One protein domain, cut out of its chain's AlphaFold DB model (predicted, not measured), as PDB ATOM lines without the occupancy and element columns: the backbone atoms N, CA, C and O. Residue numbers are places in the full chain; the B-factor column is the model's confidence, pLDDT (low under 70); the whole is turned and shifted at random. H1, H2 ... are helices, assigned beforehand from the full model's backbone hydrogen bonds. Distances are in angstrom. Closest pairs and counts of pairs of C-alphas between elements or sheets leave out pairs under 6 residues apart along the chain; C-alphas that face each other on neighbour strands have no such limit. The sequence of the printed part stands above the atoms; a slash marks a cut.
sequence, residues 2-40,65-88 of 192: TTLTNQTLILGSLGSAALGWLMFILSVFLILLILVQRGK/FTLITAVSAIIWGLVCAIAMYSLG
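What this domain is: This is residues 2 to 40 and 65 to 88 of the 192 residues of the protein "Protein-export membrane protein SecG" of Planctomycetes bacterium TBK1r (UniProt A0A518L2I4). A long helix, H1, and a shorter one, H2, make a narrow, loose V: they come close near the end of H1 and the beginning of H2, and H2 runs back and away from H1. Residues 2 to 25 of H1 stick out at one end and residues 81 to 88 at the V's other tip. The printed part has 63 residues, with two named helices, H1 then H2, and no named strand, and is all helix. It is extended, a rod of 58 by 22 by 16 A, with a radius of gyration of the C-alphas of 17.2 A.

How they stand to each other: H1, residues 2 to 38, and H2, residues 65 to 86, are close but not clearly touching, with 2 pairs of C-alphas within 8 A. Their closest C-alphas, those of Gln 37 and Ala 70, are 6.8 A apart. They run opposite ways at a steep tilt of 36 degrees, only just steep. In H1 and H2 every O i to N i+4 pair is within hydrogen-bond range.

Where its parts are: H1 begins at C-alpha 2 (121.774, 170.704, 137.377) and is 53.6 A long. H2 is 31.5 A long and ends at C-alpha 86 (140.901, 181.040, 165.868).

The domain as a whole: The two C-alphas farthest apart, those of Thr 2 and Lys 40, are 58.4 A apart. Residues 41 to 64 are not printed; C-alphas 40 and 65 are 12.2 A apart across the cut. Mean pLDDT of the printed part is 71.8, with 25 residues under 70, among them 33 to 40 and 65 to 68.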
ATOM      1  N   THR A   2     121.657 169.227 137.469       76.75
ATOM      2  CA  THR A   2     121.774 170.704 137.377       76.75
ATOM      3  C   THR A   2     121.014 171.515 138.439       76.75
ATOM      4  O   THR A   2     121.558 172.477 138.973       76.75
ATOM      5  N   THR A   3     119.786 171.131 138.799       78.12
ATOM      6  CA  THR A   3     118.992 171.819 139.837       78.12
ATOM      7  C   THR A   3     119.622 171.758 141.230       78.12
ATOM      8  O   THR A   3     119.580 172.741 141.963       78.12
ATOM      9  N   LEU A   4     120.239 170.628 141.581       72.44
ATOM     10  CA  LEU A   4     120.847 170.392 142.892       72.44
ATOM     11  C   LEU A   4     122.160 171.184 143.024       72.44
ATOM     12  O   LEU A   4     122.390 171.817 144.049       72.44
ATOM     13  N   THR A   5     122.947 171.247 141.943       76.94
ATOM     14  CA  THR A   5     124.148 172.095 141.838       76.94
ATOM     15  C   THR A   5     123.815 173.587 141.924       76.94
ATOM     16  O   THR A   5     124.475 174.315 142.656       76.94
ATOM     17  N   ASN A   6     122.764 174.058 141.240       75.94
ATOM     18  CA  ASN A   6     122.324 175.453 141.369       75.94
ATOM     19  C   ASN A   6     121.842 175.770 142.791       75.94
ATOM     20  O   ASN A   6     122.110 176.855 143.299       75.94
ATOM     21  N   GLN A   7     121.162 174.831 143.454       79.38
ATOM     22  CA  GLN A   7     120.707 175.019 144.828       79.38
ATOM     23  C   GLN A   7     121.885 175.134 145.810       79.38
ATOM     24  O   GLN A   7     121.880 176.046 146.634       79.38
ATOM     25  N   THR A   8     122.929 174.303 145.700       74.94
ATOM     26  CA  THR A   8     124.138 174.459 146.532       74.94
ATOM     27  C   THR A   8     124.908 175.744 146.220       74.94
ATOM     28  O   THR A   8     125.395 176.385 147.150       74.94
ATOM     29  N   LEU A   9     124.949 176.185 144.957       72.81
ATOM     30  CA  LEU A   9     125.534 177.476 144.561       72.81
ATOM     31  C   LEU A   9     124.787 178.670 145.174       72.81
ATOM     32  O   LEU A   9     125.418 179.596 145.680       72.81
ATOM     33  N   ILE A  10     123.451 178.636 145.179       76.69
ATOM     34  CA  ILE A  10     122.615 179.680 145.790       76.69
ATOM     35  C   ILE A  10     122.763 179.677 147.314       76.69
ATOM     36  O   ILE A  10     122.938 180.745 147.887       76.69
ATOM     37  N   LEU A  11     122.749 178.515 147.981       72.81
ATOM     38  CA  LEU A  11     122.950 178.454 149.436       72.81
ATOM     39  C   LEU A  11     124.365 178.895 149.844       72.81
ATOM     40  O   LEU A  11     124.506 179.618 150.828       72.81
ATOM     41  N   GLY A  12     125.398 178.514 149.087       74.62
ATOM     42  CA  GLY A  12     126.778 178.947 149.328       74.62
ATOM     43  C   GLY A  12     126.965 180.453 149.126       74.62
ATOM     44  O   GLY A  12     127.520 181.122 149.993       74.62
ATOM     45  N   SER A  13     126.436 180.995 148.025       78.38
ATOM     46  CA  SER A  13     126.437 182.435 147.730       78.38
ATOM     47  C   SER A  13     125.648 183.241 148.769       78.38
ATOM     48  O   SER A  13     126.128 184.249 149.277       78.38
ATOM     49  N   LEU A  14     124.459 182.773 149.157       80.38
ATOM     50  CA  LEU A  14     123.635 183.440 150.165       80.38
ATOM     51  C   LEU A  14     124.283 183.382 151.557       80.38
ATOM     52  O   LEU A  14     124.221 184.362 152.295       80.38
ATOM     53  N   GLY A  15     124.946 182.273 151.897       80.81
ATOM     54  CA  GLY A  15     125.723 182.132 153.128       80.81
ATOM     55  C   GLY A  15     126.930 183.070 153.176       80.81
ATOM     56  O   GLY A  15     127.114 183.770 154.169       80.81
ATOM     57  N   SER A  16     127.722 183.151 152.101       78.44
ATOM     58  CA  SER A  16     128.870 184.066 152.029       78.44
ATOM     59  C   SER A  16     128.442 185.537 151.996       78.44
ATOM     60  O   SER A  16     129.052 186.363 152.675       78.44
ATOM     61  N   ALA A  17     127.345 185.864 151.307       81.81
ATOM     62  CA  ALA A  17     126.746 187.197 151.327       81.81
ATOM     63  C   ALA A  17     126.233 187.572 152.726       81.81
ATOM     64  O   ALA A  17     126.511 188.673 153.196       81.81
ATOM     65  N   ALA A  18     125.547 186.659 153.424       84.06
ATOM     66  CA  ALA A  18     125.087 186.873 154.796       84.06
ATOM     67  C   ALA A  18     126.257 187.055 155.777       84.06
ATOM     68  O   ALA A  18     126.204 187.946 156.622       84.06
ATOM     69  N   LEU A  19     127.335 186.275 155.637       78.38
ATOM     70  CA  LEU A  19     128.570 186.439 156.413       78.38
ATOM     71  C   LEU A  19     129.237 187.796 156.141       78.38
ATOM     72  O   LEU A  19     129.608 188.488 157.087       78.38
ATOM     73  N   GLY A  20     129.334 188.215 154.877       83.44
ATOM     74  CA  GLY A  20     129.863 189.531 154.503       83.44
ATOM     75  C   GLY A  20     129.029 190.684 155.067       83.44
ATOM     76  O   GLY A  20     129.582 191.638 155.612       83.44
ATOM     77  N   TRP A  21     127.698 190.575 155.016       86.31
ATOM     78  CA  TRP A  21     126.781 191.570 155.582       86.31
ATOM     79  C   TRP A  21     126.849 191.620 157.115       86.31
ATOM     80  O   TRP A  21     126.859 192.703 157.700       86.31
ATOM     81  N   LEU A  22     126.968 190.458 157.767       84.06
ATOM     82  CA  LEU A  22     127.149 190.346 159.214       84.06
ATOM     83  C   LEU A  22     128.476 190.974 159.662       84.06
ATOM     84  O   LEU A  22     128.480 191.747 160.616       84.06
ATOM     85  N   MET A  23     129.576 190.705 158.952       79.75
ATOM     86  CA  MET A  23     130.888 191.322 159.201       79.75
ATOM     87  C   MET A  23     130.868 192.838 158.974       79.75
ATOM     88  O   MET A  23     131.430 193.585 159.775       79.75
ATOM     89  N   PHE A  24     130.187 193.309 157.925       82.44
ATOM     90  CA  PHE A  24     130.016 194.738 157.659       82.44
ATOM     91  C   PHE A  24     129.250 195.441 158.789       82.44
ATOM     92  O   PHE A  24     129.717 196.457 159.306       82.44
ATOM     93  N   ILE A  25     128.124 194.869 159.235       80.94
ATOM     94  CA  ILE A  25     127.367 195.397 160.378       80.94
ATOM     95  C   ILE A  25     128.193 195.352 161.664       80.94
ATOM     96  O   ILE A  25     128.201 196.347 162.384       80.94
ATOM     97  N   LEU A  26     128.923 194.267 161.944       77.44
ATOM     98  CA  LEU A  26     129.806 194.186 163.114       77.44
ATOM     99  C   LEU A  26     130.875 195.285 163.094       77.44
ATOM    100  O   LEU A  26     131.087 195.940 164.110       77.44
ATOM    101  N   SER A  27     131.507 195.524 161.943       76.81
ATOM    102  CA  SER A  27     132.534 196.557 161.775       76.81
ATOM    103  C   SER A  27     131.981 197.962 162.040       76.81
ATOM    104  O   SER A  27     132.506 198.693 162.882       76.81
ATOM    105  N   VAL A  28     130.854 198.316 161.407       77.44
ATOM    106  CA  VAL A  28     130.171 199.602 161.640       77.44
ATOM    107  C   VAL A  28     129.722 199.725 163.100       77.44
ATOM    108  O   VAL A  28     129.930 200.766 163.722       77.44
ATOM    109  N   PHE A  29     129.177 198.658 163.686       74.31
ATOM    110  CA  PHE A  29     128.761 198.624 165.087       74.31
ATOM    111  C   PHE A  29     129.936 198.863 166.049       74.31
ATOM    112  O   PHE A  29     129.799 199.675 166.963       74.31
ATOM    113  N   LEU A  30     131.109 198.254 165.821       68.56
ATOM    114  CA  LEU A  30     132.306 198.517 166.634       68.56
ATOM    115  C   LEU A  30     132.820 199.956 166.477       68.56
ATOM    116  O   LEU A  30     133.278 200.543 167.457       68.56
ATOM    117  N   ILE A  31     132.703 200.551 165.285       73.38
ATOM    118  CA  ILE A  31     133.057 201.961 165.055       73.38
ATOM    119  C   ILE A  31     132.116 202.894 165.834       73.38
ATOM    120  O   ILE A  31     132.585 203.827 166.485       73.38
ATOM    121  N   LEU A  32     130.805 202.635 165.861       72.06
ATOM    122  CA  LEU A  32     129.890 203.411 166.712       72.06
ATOM    123  C   LEU A  32     130.205 203.218 168.205       72.06
ATOM    124  O   LEU A  32     130.206 204.191 168.962       72.06
ATOM    125  N   LEU A  33     130.525 201.988 168.624       65.44
ATOM    126  CA  LEU A  33     130.842 201.661 170.015       65.44
ATOM    127  C   LEU A  33     132.117 202.377 170.501       65.44
ATOM    128  O   LEU A  33     132.122 202.939 171.598       65.44
ATOM    129  N   ILE A  34     133.171 202.428 169.675       69.56
ATOM    130  CA  ILE A  34     134.423 203.120 170.019       69.56
ATOM    131  C   ILE A  34     134.263 204.648 169.995       69.56
ATOM    132  O   ILE A  34     134.843 205.333 170.838       69.56
ATOM    133  N   LEU A  35     133.441 205.202 169.093       66.44
ATOM    134  CA  LEU A  35     133.179 206.646 169.021       66.44
ATOM    135  C   LEU A  35     132.390 207.153 170.236       66.44
ATOM    136  O   LEU A  35     132.753 208.183 170.805       66.44
ATOM    137  N   VAL A  36     131.386 206.400 170.703       64.12
ATOM    138  CA  VAL A  36     130.664 206.696 171.957       64.12
ATOM    139  C   VAL A  36     131.606 206.723 173.170       64.12
ATOM    140  O   VAL A  36     131.421 207.530 174.079       64.12
ATOM    141  N   GLN A  37     132.647 205.889 173.176       55.25
ATOM    142  CA  GLN A  37     133.595 205.781 174.290       55.25
ATOM    143  C   GLN A  37     134.718 206.825 174.232       55.25
ATOM    144  O   GLN A  37     135.167 207.308 175.271       55.25
ATOM    145  N   ARG A  38     135.143 207.242 173.033       50.59
ATOM    146  CA  ARG A  38     136.172 208.285 172.848       50.59
ATOM    147  C   ARG A  38     135.693 209.705 173.186       50.59
ATOM    148  O   ARG A  38     136.527 210.599 173.283       50.59
ATOM    149  N   GLY A  39     134.392 209.914 173.411       54.06
ATOM    150  CA  GLY A  39     133.800 211.225 173.705       54.06
ATOM    151  C   GLY A  39     133.817 211.692 175.172       54.06
ATOM    152  O   GLY A  39     133.496 212.852 175.423       54.06
ATOM    153  N   LYS A  40     134.173 210.849 176.158       56.75
ATOM    154  CA  LYS A  40     134.102 211.196 177.602       56.75
ATOM    155  C   LYS A  40     135.487 211.354 178.257       56.75
ATOM    156  O   LYS A  40     135.823 210.672 179.222       56.75
ATOM    157  N   PHE A  65     128.351 203.660 185.194       58.84
ATOM    158  CA  PHE A  65     127.653 203.129 184.008       58.84
ATOM    159  C   PHE A  65     128.487 203.248 182.720       58.84
ATOM    160  O   PHE A  65     128.408 202.387 181.839       58.84
ATOM    161  N   THR A  66     129.322 204.286 182.625       66.38
ATOM    162  CA  THR A  66     130.239 204.493 181.494       66.38
ATOM    163  C   THR A  66     131.365 203.450 181.534       66.38
ATOM    164  O   THR A  66     131.659 202.818 180.521       66.38
ATOM    165  N   LEU A  67     131.925 203.199 182.721       67.06
ATOM    166  CA  LEU A  67     132.998 202.240 182.982       67.06
ATOM    167  C   LEU A  67     132.552 200.790 182.758       67.06
ATOM    168  O   LEU A  67     133.257 200.044 182.084       67.06
ATOM    169  N   ILE A  68     131.368 200.396 183.242       68.44
ATOM    170  CA  ILE A  68     130.799 199.056 182.997       68.44
ATOM    171  C   ILE A  68     130.649 198.801 181.490       68.44
ATOM    172  O   ILE A  68     131.041 197.744 180.992       68.44
ATOM    173  N   THR A  69     130.142 199.789 180.750       71.50
ATOM    174  CA  THR A  69     129.965 199.687 179.294       71.50
ATOM    175  C   THR A  69     131.311 199.625 178.560       71.50
ATOM    176  O   THR A  69     131.469 198.823 177.641       71.50
ATOM    177  N   ALA A  70     132.305 200.410 178.991       70.06
ATOM    178  CA  ALA A  70     133.655 200.390 178.425       70.06
ATOM    179  C   ALA A  70     134.371 199.048 178.665       70.06
ATOM    180  O   ALA A  70     134.916 198.469 177.728       70.06
ATOM    181  N   VAL A  71     134.316 198.503 179.886       66.38
ATOM    182  CA  VAL A  71     134.890 197.184 180.212       66.38
ATOM    183  C   VAL A  71     134.214 196.079 179.399       66.38
ATOM    184  O   VAL A  71     134.902 195.239 178.821       66.38
ATOM    185  N   SER A  72     132.882 196.110 179.276       69.44
ATOM    186  CA  SER A  72     132.131 195.144 178.461       69.44
ATOM    187  C   SER A  72     132.529 195.199 176.977       69.44
ATOM    188  O   SER A  72     132.730 194.162 176.347       69.44
ATOM    189  N   ALA A  73     132.744 196.399 176.427       65.88
ATOM    190  CA  ALA A  73     133.201 196.572 175.048       65.88
ATOM    191  C   ALA A  73     134.650 196.108 174.822       65.88
ATOM    192  O   ALA A  73     134.936 195.511 173.784       65.88
ATOM    193  N   ILE A  74     135.552 196.328 175.787       67.81
ATOM    194  CA  ILE A  74     136.925 195.802 175.738       67.81
ATOM    195  C   ILE A  74     136.897 194.271 175.718       67.81
ATOM    196  O   ILE A  74     137.533 193.667 174.858       67.81
ATOM    197  N   ILE A  75     136.121 193.643 176.609       72.19
ATOM    198  CA  ILE A  75     135.970 192.180 176.668       72.19
ATOM    199  C   ILE A  75     135.386 191.641 175.356       72.19
ATOM    200  O   ILE A  75     135.926 190.687 174.799       72.19
ATOM    201  N   TRP A  76     134.337 192.272 174.816       71.00
ATOM    202  CA  TRP A  76     133.741 191.888 173.533       71.00
ATOM    203  C   TRP A  76     134.740 191.986 172.370       71.00
ATOM    204  O   TRP A  76     134.869 191.048 171.586       71.00
ATOM    205  N   GLY A  77     135.500 193.084 172.285       70.06
ATOM    206  CA  GLY A  77     136.548 193.257 171.277       70.06
ATOM    207  C   GLY A  77     137.648 192.196 171.379       70.06
ATOM    208  O   GLY A  77     138.091 191.674 170.358       70.06
ATOM    209  N   LEU A  78     138.037 191.819 172.601       66.75
ATOM    210  CA  LEU A  78     139.025 190.769 172.862       66.75
ATOM    211  C   LEU A  78     138.506 189.384 172.436       66.75
ATOM    212  O   LEU A  78     139.224 188.635 171.779       66.75
ATOM    213  N   VAL A  79     137.237 189.070 172.722       71.88
ATOM    214  CA  VAL A  79     136.578 187.834 172.259       71.88
ATOM    215  C   VAL A  79     136.463 187.803 170.732       71.88
ATOM    216  O   VAL A  79     136.761 186.771 170.134       71.88
ATOM    217  N   CYS A  80     136.117 188.917 170.076       69.19
ATOM    218  CA  CYS A  80     136.132 189.014 168.611       69.19
ATOM    219  C   CYS A  80     137.537 188.811 168.025       69.19
ATOM    220  O   CYS A  80     137.675 188.082 167.046       69.19
ATOM    221  N   ALA A  81     138.577 189.402 168.620       65.25
ATOM    222  CA  ALA A  81     139.958 189.224 168.169       65.25
ATOM    223  C   ALA A  81     140.424 187.764 168.308       65.25
ATOM    224  O   ALA A  81     141.012 187.217 167.377       65.25
ATOM    225  N   ILE A  82     140.101 187.102 169.425       72.19
ATOM    226  CA  ILE A  82     140.393 185.677 169.641       72.19
ATOM    227  C   ILE A  82     139.605 184.799 168.662       72.19
ATOM    228  O   ILE A  82     140.171 183.875 168.085       72.19
ATOM    229  N   ALA A  83     138.322 185.088 168.429       67.88
ATOM    230  CA  ALA A  83     137.511 184.353 167.462       67.88
ATOM    231  C   ALA A  83     138.053 184.514 166.033       67.88
ATOM    232  O   ALA A  83     138.152 183.528 165.314       67.88
ATOM    233  N   MET A  84     138.467 185.719 165.639       66.50
ATOM    234  CA  MET A  84     139.043 185.986 164.318       66.50
ATOM    235  C   MET A  84     140.450 185.395 164.149       66.50
ATOM    236  O   MET A  84     140.806 185.002 163.046       66.50
ATOM    237  N   TYR A  85     141.225 185.269 165.231       72.06
ATOM    238  CA  TYR A  85     142.484 184.521 165.239       72.06
ATOM    239  C   TYR A  85     142.251 183.002 165.139       72.06
ATOM    240  O   TYR A  85     142.932 182.325 164.382       72.06
ATOM    241  N   SER A  86     141.246 182.473 165.845       67.50
ATOM    242  CA  SER A  86     140.901 181.040 165.868       67.50
ATOM    243  C   SER A  86     140.197 180.554 164.590       67.50
ATOM    244  O   SER A  86     140.362 179.408 164.182       67.50
ATOM    245  N   LEU A  87     139.432 181.430 163.927       66.94
ATOM    246  CA  LEU A  87     138.875 181.220 162.581       66.94
ATOM    247  C   LEU A  87     139.789 181.785 161.481       66.94
ATOM    248  O   LEU A  87     139.423 181.760 160.305       66.94
ATOM    249  N   GLY A  88     140.971 182.285 161.851       59.66
ATOM    250  CA  GLY A  88     142.032 182.622 160.919       59.66
ATOM    251  C   GLY A  88     142.475 181.340 160.237       59.66
ATOM    252  O   GLY A  88     143.267 180.586 160.800       59.66
TER     253      GLY A  88